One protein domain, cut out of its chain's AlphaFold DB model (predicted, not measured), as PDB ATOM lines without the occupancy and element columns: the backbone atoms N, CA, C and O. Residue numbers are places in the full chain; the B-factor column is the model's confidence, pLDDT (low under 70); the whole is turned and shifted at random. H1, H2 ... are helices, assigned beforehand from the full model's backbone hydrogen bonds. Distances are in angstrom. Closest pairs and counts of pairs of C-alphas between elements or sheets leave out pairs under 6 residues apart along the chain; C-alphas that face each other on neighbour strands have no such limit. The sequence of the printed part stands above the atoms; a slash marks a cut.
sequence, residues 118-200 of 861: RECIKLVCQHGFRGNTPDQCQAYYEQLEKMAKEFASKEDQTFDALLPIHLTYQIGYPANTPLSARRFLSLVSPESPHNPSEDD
ATOM      1  N   ARG A 118     -30.330   8.494  -9.742       92.50
ATOM      2  CA  ARG A 118     -29.245   9.351 -10.247       92.50
ATOM      3  C   ARG A 118     -29.781  10.553 -11.013       92.50
ATOM      4  O   ARG A 118     -29.339  11.681 -10.799       92.50
ATOM      5  N   GLU A 119     -30.719  10.329 -11.923       92.25
ATOM      6  CA  GLU A 119     -31.302  11.405 -12.724       92.25
ATOM      7  C   GLU A 119     -32.211  12.316 -11.890       92.25
ATOM      8  O   GLU A 119     -32.221  13.526 -12.116       92.25
ATOM      9  N   CYS A 120     -32.882  11.776 -10.866       88.00
ATOM     10  CA  CYS A 120     -33.615  12.574  -9.883       88.00
ATOM     11  C   CYS A 120     -32.682  13.517  -9.096       88.00
ATOM     12  O   CYS A 120     -32.974  14.703  -8.946       88.00
ATOM     13  N   ILE A 121     -31.511  13.040  -8.660       91.12
ATOM     14  CA  ILE A 121     -30.519  13.887  -7.977       91.12
ATOM     15  C   ILE A 121     -29.928  14.944  -8.917       91.12
ATOM     16  O   ILE A 121     -29.773  16.098  -8.516       91.12
ATOM     17  N   LYS A 122     -29.678  14.613 -10.190       92.06
ATOM     18  CA  LYS A 122     -29.272  15.615 -11.193       92.06
ATOM     19  C   LYS A 122     -30.312  16.728 -11.339       92.06
ATOM     20  O   LYS A 122     -29.937  17.893 -11.436       92.06
ATOM     21  N   LEU A 123     -31.603  16.389 -11.305       90.38
ATOM     22  CA  LEU A 123     -32.692  17.366 -11.354       90.38
ATOM     23  C   LEU A 123     -32.642  18.320 -10.153       90.38
ATOM     24  O   LEU A 123     -32.754  19.534 -10.323       90.38
ATOM     25  N   VAL A 124     -32.418  17.781  -8.951       90.56
ATOM     26  CA  VAL A 124     -32.253  18.564  -7.716       90.56
ATOM     27  C   VAL A 124     -31.077  19.537  -7.821       90.56
ATOM     28  O   VAL A 124     -31.221  20.708  -7.468       90.56
ATOM     29  N   CYS A 125     -29.929  19.083  -8.328       93.19
ATOM     30  CA  CYS A 125     -28.765  19.946  -8.522       93.19
ATOM     31  C   CYS A 125     -28.994  21.005  -9.608       93.19
ATOM     32  O   CYS A 125     -28.522  22.126  -9.469       93.19
ATOM     33  N   GLN A 126     -29.749  20.688 -10.661       92.62
ATOM     34  CA  GLN A 126     -29.998  21.614 -11.765       92.62
ATOM     35  C   GLN A 126     -31.011  22.713 -11.422       92.62
ATOM     36  O   GLN A 126     -30.847  23.853 -11.857       92.62
ATOM     37  N   HIS A 127     -32.062  22.391 -10.667       89.75
ATOM     38  CA  HIS A 127     -33.155  23.331 -10.386       89.75
ATOM     39  C   HIS A 127     -33.111  23.934  -8.981       89.75
ATOM     40  O   HIS A 127     -33.836  24.891  -8.704       89.75
ATOM     41  N   GLY A 128     -32.247  23.418  -8.106       90.00
ATOM     42  CA  GLY A 128     -32.315  23.717  -6.685       90.00
ATOM     43  C   GLY A 128     -33.478  22.976  -6.020       90.00
ATOM     44  O   GLY A 128     -34.380  22.442  -6.669       90.00
ATOM     45  N   PHE A 129     -33.460  22.907  -4.691       87.12
ATOM     46  CA  PHE A 129     -34.468  22.165  -3.936       87.12
ATOM     47  C   PHE A 129     -34.608  22.706  -2.514       87.12
ATOM     48  O   PHE A 129     -33.629  23.124  -1.901       87.12
ATOM     49  N   ARG A 130     -35.836  22.716  -1.973       85.38
ATOM     50  CA  ARG A 130     -36.142  23.175  -0.595       85.38
ATOM     51  C   ARG A 130     -35.557  24.554  -0.230       85.38
ATOM     52  O   ARG A 130     -35.192  24.794   0.915       85.38
ATOM     53  N   GLY A 131     -35.508  25.472  -1.194       87.56
ATOM     54  CA  GLY A 131     -34.988  26.830  -0.997       87.56
ATOM     55  C   GLY A 131     -33.477  26.979  -1.194       87.56
ATOM     56  O   GLY A 131     -32.996  28.109  -1.172       87.56
ATOM     57  N   ASN A 132     -32.745  25.886  -1.440       93.19
ATOM     58  CA  ASN A 132     -31.363  25.946  -1.907       93.19
ATOM     59  C   ASN A 132     -31.322  26.264  -3.408       93.19
ATOM     60  O   ASN A 132     -32.133  25.745  -4.181       93.19
ATOM     61  N   THR A 133     -30.364  27.090  -3.821       96.88
ATOM     62  CA  THR A 133     -30.076  27.349  -5.238       96.88
ATOM     63  C   THR A 133     -29.441  26.118  -5.905       96.88
ATOM     64  O   THR A 133     -28.897  25.263  -5.201       96.88
ATOM     65  N   PRO A 134     -29.459  26.024  -7.250       97.25
ATOM     66  CA  PRO A 134     -28.719  24.994  -7.984       97.25
ATOM     67  C   PRO A 134     -27.262  24.843  -7.517       97.25
ATOM     68  O   PRO A 134     -26.846  23.750  -7.144       97.25
ATOM     69  N   ASP A 135     -26.526  25.956  -7.405       97.25
ATOM     70  CA  ASP A 135     -25.123  25.960  -6.958       97.25
ATOM     71  C   ASP A 135     -24.951  25.412  -5.532       97.25
ATOM     72  O   ASP A 135     -23.984  24.710  -5.240       97.25
ATOM     73  N   GLN A 136     -25.895  25.705  -4.630       96.88
ATOM     74  CA  GLN A 136     -25.871  25.179  -3.264       96.88
ATOM     75  C   GLN A 136     -26.133  23.671  -3.245       96.88
ATOM     76  O   GLN A 136     -25.391  22.935  -2.597       96.88
ATOM     77  N   CYS A 137     -27.155  23.197  -3.967       96.75
ATOM     78  CA  CYS A 137     -27.429  21.765  -4.105       96.75
ATOM     79  C   CYS A 137     -26.229  21.019  -4.701       96.75
ATOM     80  O   CYS A 137     -25.838  19.980  -4.169       96.75
ATOM     81  N   GLN A 138     -25.617  21.577  -5.748       97.31
ATOM     82  CA  GLN A 138     -24.432  21.019  -6.395       97.31
ATOM     83  C   GLN A 138     -23.248  20.930  -5.423       97.31
ATOM     84  O   GLN A 138     -22.634  19.873  -5.309       97.31
ATOM     85  N   ALA A 139     -22.972  21.986  -4.651       97.44
ATOM     86  CA  ALA A 139     -21.896  21.980  -3.659       97.44
ATOM     87  C   ALA A 139     -22.115  20.926  -2.556       97.44
ATOM     88  O   ALA A 139     -21.174  20.235  -2.162       97.44
ATOM     89  N   TYR A 140     -23.353  20.761  -2.073       97.75
ATOM     90  CA  TYR A 140     -23.679  19.711  -1.102       97.75
ATOM     91  C   TYR A 140     -23.533  18.308  -1.697       97.75
ATOM     92  O   TYR A 140     -23.005  17.417  -1.028       97.75
ATOM     93  N   TYR A 141     -23.971  18.111  -2.942       97.25
ATOM     94  CA  TYR A 141     -23.799  16.855  -3.667       97.25
ATOM     95  C   TYR A 141     -22.312  16.496  -3.811       97.25
ATOM     96  O   TYR A 141     -21.917  15.403  -3.412       97.25
ATOM     97  N   GLU A 142     -21.475  17.422  -4.283       97.50
ATOM     98  CA  GLU A 142     -20.030  17.206  -4.459       97.50
ATOM     99  C   GLU A 142     -19.325  16.916  -3.130       97.50
ATOM    100  O   GLU A 142     -18.450  16.050  -3.051       97.50
ATOM    101  N   GLN A 143     -19.730  17.602  -2.057       97.75
ATOM    102  CA  GLN A 143     -19.217  17.345  -0.715       97.75
ATOM    103  C   GLN A 143     -19.556  15.923  -0.244       97.75
ATOM    104  O   GLN A 143     -18.682  15.226   0.277       97.75
ATOM    105  N   LEU A 144     -20.803  15.484  -0.434       97.88
ATOM    106  CA  LEU A 144     -21.258  14.140  -0.077       97.88
ATOM    107  C   LEU A 144     -20.591  13.061  -0.935       97.88
ATOM    108  O   LEU A 144     -20.151  12.047  -0.396       97.88
ATOM    109  N   GLU A 145     -20.462  13.292  -2.241       97.25
ATOM    110  CA  GLU A 145     -19.772  12.395  -3.170       97.25
ATOM    111  C   GLU A 145     -18.310  12.215  -2.774       97.25
ATOM    112  O   GLU A 145     -17.839  11.082  -2.671       97.25
ATOM    113  N   LYS A 146     -17.609  13.311  -2.474       96.81
ATOM    114  CA  LYS A 146     -16.225  13.262  -2.006       96.81
ATOM    115  C   LYS A 146     -16.096  12.452  -0.716       96.81
ATOM    116  O   LYS A 146     -15.271  11.546  -0.664       96.81
ATOM    117  N   MET A 147     -16.929  12.727   0.292       96.62
ATOM    118  CA  MET A 147     -16.925  11.976   1.556       96.62
ATOM    119  C   MET A 147     -17.187  10.482   1.335       96.62
ATOM    120  O   MET A 147     -16.514   9.635   1.925       96.62
ATOM    121  N   ALA A 148     -18.150  10.146   0.474       95.69
ATOM    122  CA  ALA A 148     -18.499   8.763   0.194       95.69
ATOM    123  C   ALA A 148     -17.385   8.031  -0.575       95.69
ATOM    124  O   ALA A 148     -17.056   6.896  -0.234       95.69
ATOM    125  N   LYS A 149     -16.753   8.685  -1.561       94.38
ATOM    126  CA  LYS A 149     -15.605   8.142  -2.310       94.38
ATOM    127  C   LYS A 149     -14.365   7.964  -1.433       94.38
ATOM    128  O   LYS A 149     -13.697   6.942  -1.540       94.38
ATOM    129  N   GLU A 150     -14.079   8.914  -0.543       92.75
ATOM    130  CA  GLU A 150     -12.999   8.799   0.451       92.75
ATOM    131  C   GLU A 150     -13.220   7.630   1.416       92.75
ATOM    132  O   GLU A 150     -12.262   7.029   1.895       92.75
ATOM    133  N   PHE A 151     -14.475   7.293   1.715       88.50
ATOM    134  CA  PHE A 151     -14.785   6.093   2.479       88.50
ATOM    135  C   PHE A 151     -14.601   4.820   1.644       88.50
ATOM    136  O   PHE A 151     -13.932   3.888   2.085       88.50
ATOM    137  N   ALA A 152     -15.136   4.798   0.421       85.38
ATOM    138  CA  ALA A 152     -15.043   3.653  -0.485       85.38
ATOM    139  C   ALA A 152     -13.596   3.292  -0.877       85.38
ATOM    140  O   ALA A 152     -13.344   2.161  -1.281       85.38
ATOM    141  N   SER A 153     -12.640   4.218  -0.746       85.06
ATOM    142  CA  SER A 153     -11.218   3.976  -1.021       85.06
ATOM    143  C   SER A 153     -10.418   3.411   0.159       85.06
ATOM    144  O   SER A 153      -9.237   3.101  -0.009       85.06
ATOM    145  N   LYS A 154     -11.015   3.270   1.352       83.56
ATOM    146  CA  LYS A 154     -10.333   2.701   2.527       83.56
ATOM    147  C   LYS A 154     -10.065   1.204   2.348       83.56
ATOM    148  O   LYS A 154     -10.874   0.492   1.764       83.56
ATOM    149  N   GLU A 155      -8.951   0.713   2.894       75.56
ATOM    150  CA  GLU A 155      -8.600  -0.718   2.828       75.56
ATOM    151  C   GLU A 155      -9.570  -1.600   3.629       75.56
ATOM    152  O   GLU A 155      -9.895  -2.710   3.206       75.56
ATOM    153  N   ASP A 156     -10.061  -1.103   4.768       82.62
ATOM    154  CA  ASP A 156     -11.034  -1.814   5.593       82.62
ATOM    155  C   ASP A 156     -12.466  -1.540   5.112       82.62
ATOM    156  O   ASP A 156     -13.013  -0.456   5.315       82.62
ATOM    157  N   GLN A 157     -13.057  -2.548   4.468       82.06
ATOM    158  CA  GLN A 157     -14.425  -2.550   3.938       82.06
ATOM    159  C   GLN A 157     -15.381  -3.396   4.803       82.06
ATOM    160  O   GLN A 157     -16.425  -3.839   4.322       82.06
ATOM    161  N   THR A 158     -15.021  -3.692   6.061       85.81
ATOM    162  CA  THR A 158     -15.841  -4.518   6.973       85.81
ATOM    163  C   THR A 158     -16.989  -3.754   7.640       85.81
ATOM    164  O   THR A 158     -17.845  -4.359   8.281       85.81
ATOM    165  N   PHE A 159     -17.053  -2.434   7.471       85.31
ATOM    166  CA  PHE A 159     -18.135  -1.586   7.963       85.31
ATOM    167  C   PHE A 159     -18.507  -0.523   6.924       85.31
ATOM    168  O   PHE A 159     -17.785  -0.311   5.953       85.31
ATOM    169  N   ASP A 160     -19.643   0.144   7.126       88.19
ATOM    170  CA  ASP A 160     -20.122   1.246   6.284       88.19
ATOM    171  C   ASP A 160     -20.172   2.547   7.106       88.19
ATOM    172  O   ASP A 160     -20.269   2.514   8.336       88.19
ATOM    173  N   ALA A 161     -20.101   3.702   6.445       90.44
ATOM    174  CA  ALA A 161     -20.128   5.008   7.103       90.44
ATOM    175  C   ALA A 161     -21.420   5.758   6.795       90.44
ATOM    176  O   ALA A 161     -21.826   5.868   5.643       90.44
ATOM    177  N   LEU A 162     -22.043   6.334   7.822       94.56
ATOM    178  CA  LEU A 162     -23.188   7.222   7.637       94.56
ATOM    179  C   LEU A 162     -22.721   8.587   7.139       94.56
ATOM    180  O   LEU A 162     -21.844   9.211   7.742       94.56
ATOM    181  N   LEU A 163     -23.348   9.073   6.071       96.56
ATOM    182  CA  LEU A 163     -23.147  10.439   5.613       96.56
ATOM    183  C   LEU A 163     -23.873  11.425   6.540       96.56
ATOM    184  O   LEU A 163     -24.904  11.081   7.132       96.56
ATOM    185  N   PRO A 164     -23.376  12.669   6.683       96.69
ATOM    186  CA  PRO A 164     -24.019  13.647   7.548       96.69
ATOM    187  C   PRO A 164     -25.451  13.946   7.083       96.69
ATOM    188  O   PRO A 164     -25.669  14.533   6.022       96.69
ATOM    189  N   ILE A 165     -26.440  13.584   7.907       94.56
ATOM    190  CA  ILE A 165     -27.869  13.700   7.560       94.56
ATOM    191  C   ILE A 165     -28.237  15.137   7.168       94.56
ATOM    192  O   ILE A 165     -28.943  15.348   6.183       94.56
ATOM    193  N   HIS A 166     -27.691  16.125   7.883       92.56
ATOM    194  CA  HIS A 166     -27.926  17.544   7.609       92.56
ATOM    195  C   HIS A 166     -27.476  17.994   6.209       92.56
ATOM    196  O   HIS A 166     -27.994  19.000   5.732       92.56
ATOM    197  N   LEU A 167     -26.555  17.263   5.563       95.38
ATOM    198  CA  LEU A 167     -26.129  17.481   4.178       95.38
ATOM    199  C   LEU A 167     -27.001  16.684   3.204       95.38
ATOM    200  O   LEU A 167     -27.507  17.250   2.242       95.38
ATOM    201  N   THR A 168     -27.252  15.395   3.469       94.69
ATOM    202  CA  THR A 168     -28.111  14.562   2.595       94.69
ATOM    203  C   THR A 168     -29.527  15.136   2.458       94.69
ATOM    204  O   THR A 168     -30.128  15.081   1.387       94.69
ATOM    205  N   TYR A 169     -30.031  15.783   3.514       92.12
ATOM    206  CA  TYR A 169     -31.306  16.493   3.516       92.12
ATOM    207  C   TYR A 169     -31.370  17.648   2.503       92.12
ATOM    208  O   TYR A 169     -32.445  17.932   1.964       92.12
ATOM    209  N   GLN A 170     -30.233  18.301   2.233       93.56
ATOM    210  CA  GLN A 170     -30.157  19.460   1.335       93.56
ATOM    211  C   GLN A 170     -30.355  19.082  -0.131       93.56
ATOM    212  O   GLN A 170     -30.784  19.924  -0.914       93.56
ATOM    213  N   ILE A 171     -30.090  17.821  -0.482       90.62
ATOM    214  CA  ILE A 171     -30.156  17.301  -1.854       90.62
ATOM    215  C   ILE A 171     -31.337  16.345  -2.076       90.62
ATOM    216  O   ILE A 171     -31.332  15.547  -3.006       90.62
ATOM    217  N   GLY A 172     -32.367  16.421  -1.230       86.00
ATOM    218  CA  GLY A 172     -33.653  15.758  -1.476       86.00
ATOM    219  C   GLY A 172     -33.997  14.603  -0.541       86.00
ATOM    220  O   GLY A 172     -35.174  14.252  -0.431       86.00
ATOM    221  N   TYR A 173     -33.036  14.069   0.217       89.94
ATOM    222  CA  TYR A 173     -33.310  12.953   1.123       89.94
ATOM    223  C   TYR A 173     -34.086  13.387   2.393       89.94
ATOM    224  O   TYR A 173     -34.093  14.570   2.764       89.94
ATOM    225  N   PRO A 174     -34.817  12.474   3.067       87.50
ATOM    226  CA  PRO A 174     -35.545  12.793   4.298       87.50
ATOM    227  C   PRO A 174     -34.613  13.071   5.489       87.50
ATOM    228  O   PRO A 174     -33.608  12.393   5.671       87.50
ATOM    229  N   ALA A 175     -34.982  14.021   6.357       88.56
ATOM    230  CA  ALA A 175     -34.178  14.418   7.527       88.56
ATOM    231  C   ALA A 175     -34.047  13.329   8.610       88.56
ATOM    232  O   ALA A 175     -33.295  13.485   9.567       88.56
ATOM    233  N   ASN A 176     -34.819  12.253   8.496       89.81
ATOM    234  CA  ASN A 176     -34.907  11.153   9.450       89.81
ATOM    235  C   ASN A 176     -34.472   9.807   8.850       89.81
ATOM    236  O   ASN A 176     -34.712   8.777   9.473       89.81
ATOM    237  N   THR A 177     -33.851   9.804   7.668       91.69
ATOM    238  CA  THR A 177     -33.342   8.582   7.038       91.69
ATOM    239  C   THR A 177     -31.815   8.630   6.999       91.69
ATOM    240  O   THR A 177     -31.256   9.410   6.225       91.69
ATOM    241  N   PRO A 178     -31.117   7.814   7.807       92.62
ATOM    242  CA  PRO A 178     -29.674   7.644   7.688       92.62
ATOM    243  C   PRO A 178     -29.319   7.062   6.319       92.62
ATOM    244  O   PRO A 178     -29.912   6.068   5.905       92.62
ATOM    245  N   LEU A 179     -28.340   7.656   5.639       94.31
ATOM    246  CA  LEU A 179     -27.861   7.199   4.336       94.31
ATOM    247  C   LEU A 179     -26.376   6.856   4.430       94.31
ATOM    248  O   LEU A 179     -25.570   7.704   4.822       94.31
ATOM    249  N   SER A 180     -26.019   5.617   4.101       93.31
ATOM    250  CA  SER A 180     -24.624   5.188   4.119       93.31
ATOM    251  C   SER A 180     -23.858   5.648   2.878       93.31
ATOM    252  O   SER A 180     -24.451   5.918   1.832       93.31
ATOM    253  N   ALA A 181     -22.531   5.732   2.979       94.12
ATOM    254  CA  ALA A 181     -21.642   6.120   1.889       94.12
ATOM    255  C   ALA A 181     -21.804   5.186   0.685       94.12
ATOM    256  O   ALA A 181     -21.974   5.650  -0.443       94.12
ATOM    257  N   ARG A 182     -21.840   3.870   0.925       91.50
ATOM    258  CA  ARG A 182     -22.078   2.868  -0.120       91.50
ATOM    259  C   ARG A 182     -23.445   3.042  -0.775       91.50
ATOM    260  O   ARG A 182     -23.532   3.054  -2.002       91.50
ATOM    261  N   ARG A 183     -24.517   3.179   0.018       91.56
ATOM    262  CA  ARG A 183     -25.875   3.327  -0.527       91.56
ATOM    263  C   ARG A 183     -26.011   4.620  -1.326       91.56
ATOM    264  O   ARG A 183     -26.606   4.598  -2.397       91.56
ATOM    265  N   PHE A 184     -25.419   5.715  -0.849       95.25
ATOM    266  CA  PHE A 184     -25.370   6.981  -1.576       95.25
ATOM    267  C   PHE A 184     -24.685   6.827  -2.937       95.25
ATOM    268  O   PHE A 184     -25.280   7.197  -3.945       95.25
ATOM    269  N   LEU A 185     -23.487   6.226  -2.986       94.81
ATOM    270  CA  LEU A 185     -22.771   5.986  -4.245       94.81
ATOM    271  C   LEU A 185     -23.555   5.081  -5.196       94.81
ATOM    272  O   LEU A 185     -23.517   5.313  -6.398       94.81
ATOM    273  N   SER A 186     -24.295   4.102  -4.671       92.69
ATOM    274  CA  SER A 186     -25.144   3.239  -5.491       92.69
ATOM    275  C   SER A 186     -26.288   4.003  -6.163       92.69
ATOM    276  O   SER A 186     -26.510   3.847  -7.361       92.69
ATOM    277  N   LEU A 187     -26.966   4.879  -5.411       91.62
ATOM    278  CA  LEU A 187     -28.104   5.669  -5.894       91.62
ATOM    279  C   LEU A 187     -27.685   6.759  -6.881       91.62
ATOM    280  O   LEU A 187     -28.326   6.938  -7.913       91.62
ATOM    281  N   VAL A 188     -26.619   7.504  -6.567       94.19
ATOM    282  CA  VAL A 188     -26.175   8.622  -7.415       94.19
ATOM    283  C   VAL A 188     -25.272   8.173  -8.558       94.19
ATOM    284  O   VAL A 188     -25.136   8.900  -9.537       94.19
ATOM    285  N   SER A 189     -24.679   6.980  -8.438       95.56
ATOM    286  CA  SER A 189     -23.845   6.297  -9.429       95.56
ATOM    287  C   SER A 189     -22.947   7.251 -10.230       95.56
ATOM    288  O   SER A 189     -23.154   7.458 -11.431       95.56
ATOM    289  N   PRO A 190     -21.946   7.876  -9.584       94.25
ATOM    290  CA  PRO A 190     -21.176   8.957 -10.200       94.25
ATOM    291  C   PRO A 190     -20.342   8.496 -11.405       94.25
ATOM    292  O   PRO A 190     -20.033   9.293 -12.284       94.25
ATOM    293  N   GLU A 191     -20.028   7.200 -11.485       93.50
ATOM    294  CA  GLU A 191     -19.266   6.599 -12.588       93.50
ATOM    295  C   GLU A 191     -20.152   6.197 -13.793       93.50
ATOM    296  O   GLU A 191     -19.660   5.743 -14.835       93.50
ATOM    297  N   SER A 192     -21.475   6.371 -13.690       92.69
ATOM    298  CA  SER A 192     -22.408   6.184 -14.804       92.69
ATOM    299  C   SER A 192     -22.278   7.282 -15.867       92.69
ATOM    300  O   SER A 192     -22.072   8.452 -15.531       92.69
ATOM    301  N   PRO A 193     -22.507   6.963 -17.156       92.25
ATOM    302  CA  PRO A 193     -23.074   5.700 -17.653       92.25
ATOM    303  C   PRO A 193     -22.041   4.599 -17.944       92.25
ATOM    304  O   PRO A 193     -22.412   3.480 -18.297       92.25
ATOM    305  N   HIS A 194     -20.745   4.894 -17.819       90.06
ATOM    306  CA  HIS A 194     -19.682   3.973 -18.221       90.06
ATOM    307  C   HIS A 194     -19.566   2.772 -17.277       90.06
ATOM    308  O   HIS A 194     -19.408   1.643 -17.746       90.06
ATOM    309  N   ASN A 195     -19.694   3.000 -15.969       90.62
ATOM    310  CA  ASN A 195     -19.630   1.960 -14.949       90.62
ATOM    311  C   ASN A 195     -20.758   2.138 -13.916       90.62
ATOM    312  O   ASN A 195     -20.509   2.660 -12.828       90.62
ATOM    313  N   PRO A 196     -22.006   1.767 -14.265       92.81
ATOM    314  CA  PRO A 196     -23.142   1.970 -13.382       92.81
ATOM    315  C   PRO A 196     -23.052   1.123 -12.116       92.81
ATOM    316  O   PRO A 196     -22.658  -0.046 -12.150       92.81
ATOM    317  N   SER A 197     -23.429   1.739 -11.000       91.38
ATOM    318  CA  SER A 197     -23.563   1.094  -9.697       91.38
ATOM    319  C   SER A 197     -24.874   0.300  -9.609       91.38
ATOM    320  O   SER A 197     -25.689   0.325 -10.527       91.38
ATOM    321  N   GLU A 198     -25.072  -0.432  -8.509       87.44
ATOM    322  CA  GLU A 198     -26.125  -1.450  -8.360       87.44
ATOM    323  C   GLU A 198     -27.551  -0.928  -8.623       87.44
ATOM    324  O   GLU A 198     -28.334  -1.614  -9.279       87.44
ATOM    325  N   ASP A 199     -27.885   0.281  -8.159       89.00
ATOM    326  CA  ASP A 199     -29.228   0.860  -8.319       89.00
ATOM    327  C   ASP A 199     -29.432   1.602  -9.651       89.00
ATOM    328  O   ASP A 199     -30.572   1.900 -10.017       89.00
ATOM    329  N   ASP A 200     -28.368   1.880 -10.414       92.94
ATOM    330  CA  ASP A 200     -28.478   2.631 -11.666       92.94
ATOM    331  C   ASP A 200     -28.775   1.728 -12.867       92.94
ATOM    332  O   ASP A 200     -27.947   1.480 -13.745       92.94
TER     333      ASP A 200
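AT A GLANCE: This is residues 118 to 200 of the 861 residues of the protein "DUF1749 domain-containing protein" of Sphingobacteriales bacterium (UniProt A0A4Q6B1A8). One long helix, H2, has three short helices, H1, H3 and H4, packed on one side of it: H1 and H3 over its first half and H4 over its last part. H1 folds back along H2 as a hairpin, and residues 153 to 159 stick out past the last residue of H2. The printed part has 83 residues with four named helices, in the order H1, H2, H3, H4, and no named strand; the class is all helix. It is compact, with a radius of gyration of the C-alphas of 12.5 A and spans of 38 by 29 by 18 A.

HOW THE PARTS SIT: H1, residues 118 to 127, and H2, residues 134 to 152, form a helical hairpin. Residues 134 to 141 of H2 touch H1, closest at the C-alphas of Cys 125 and Gln 138, 4.9 A; the tilt of 35.0 degrees, opposite ways, is only just steep. H3, residues 165 to 171, touches H2 at residues 137 to 144, closest at C-alphas Cys 137 and Ile 171, 5.7 A, with a steep tilt of 50 degrees. H4, residues 181 to 188, touches H2 at residues 145 to 152, closest at C-alphas Ala 148 and Ala 181, 4.4 A, with a steep tilt of 47 degrees. H1 and H4 touch about perpendicular, at 76 degrees, closest at C-alphas Arg 118 and Val 188, 4.2 A. H1 and H3 only just touch, with 3 pairs of C-alphas within 8 A, the closest those of Val 124 and Ile 171, 6.4 A. H3 and H4 are apart. Every O i to N i+4 pair is within hydrogen-bond range in H1, H2 and H4; H3 has 1 of 3, and 3 of 4 O i to N i+3 pairs.

IN THESE COORDINATES: H1 begins at C-alpha 118 (-29.245, 9.351, -10.247) and is 14.5 A long. H2 is 26.4 A long and ends at C-alpha 152 (-15.043, 3.653, -0.485). H3 is 10.3 A long, and H4, 10.6 A long, ends at C-alpha 188 (-26.175, 8.622, -7.415).

THE WHOLE: The two C-alphas farthest apart, of Gly 131 and Glu 155, are 38.3 A apart. The printed part has no cut. The link from H2 to H3, 12 residues, is long. No printed residue is under 70 in pLDDT.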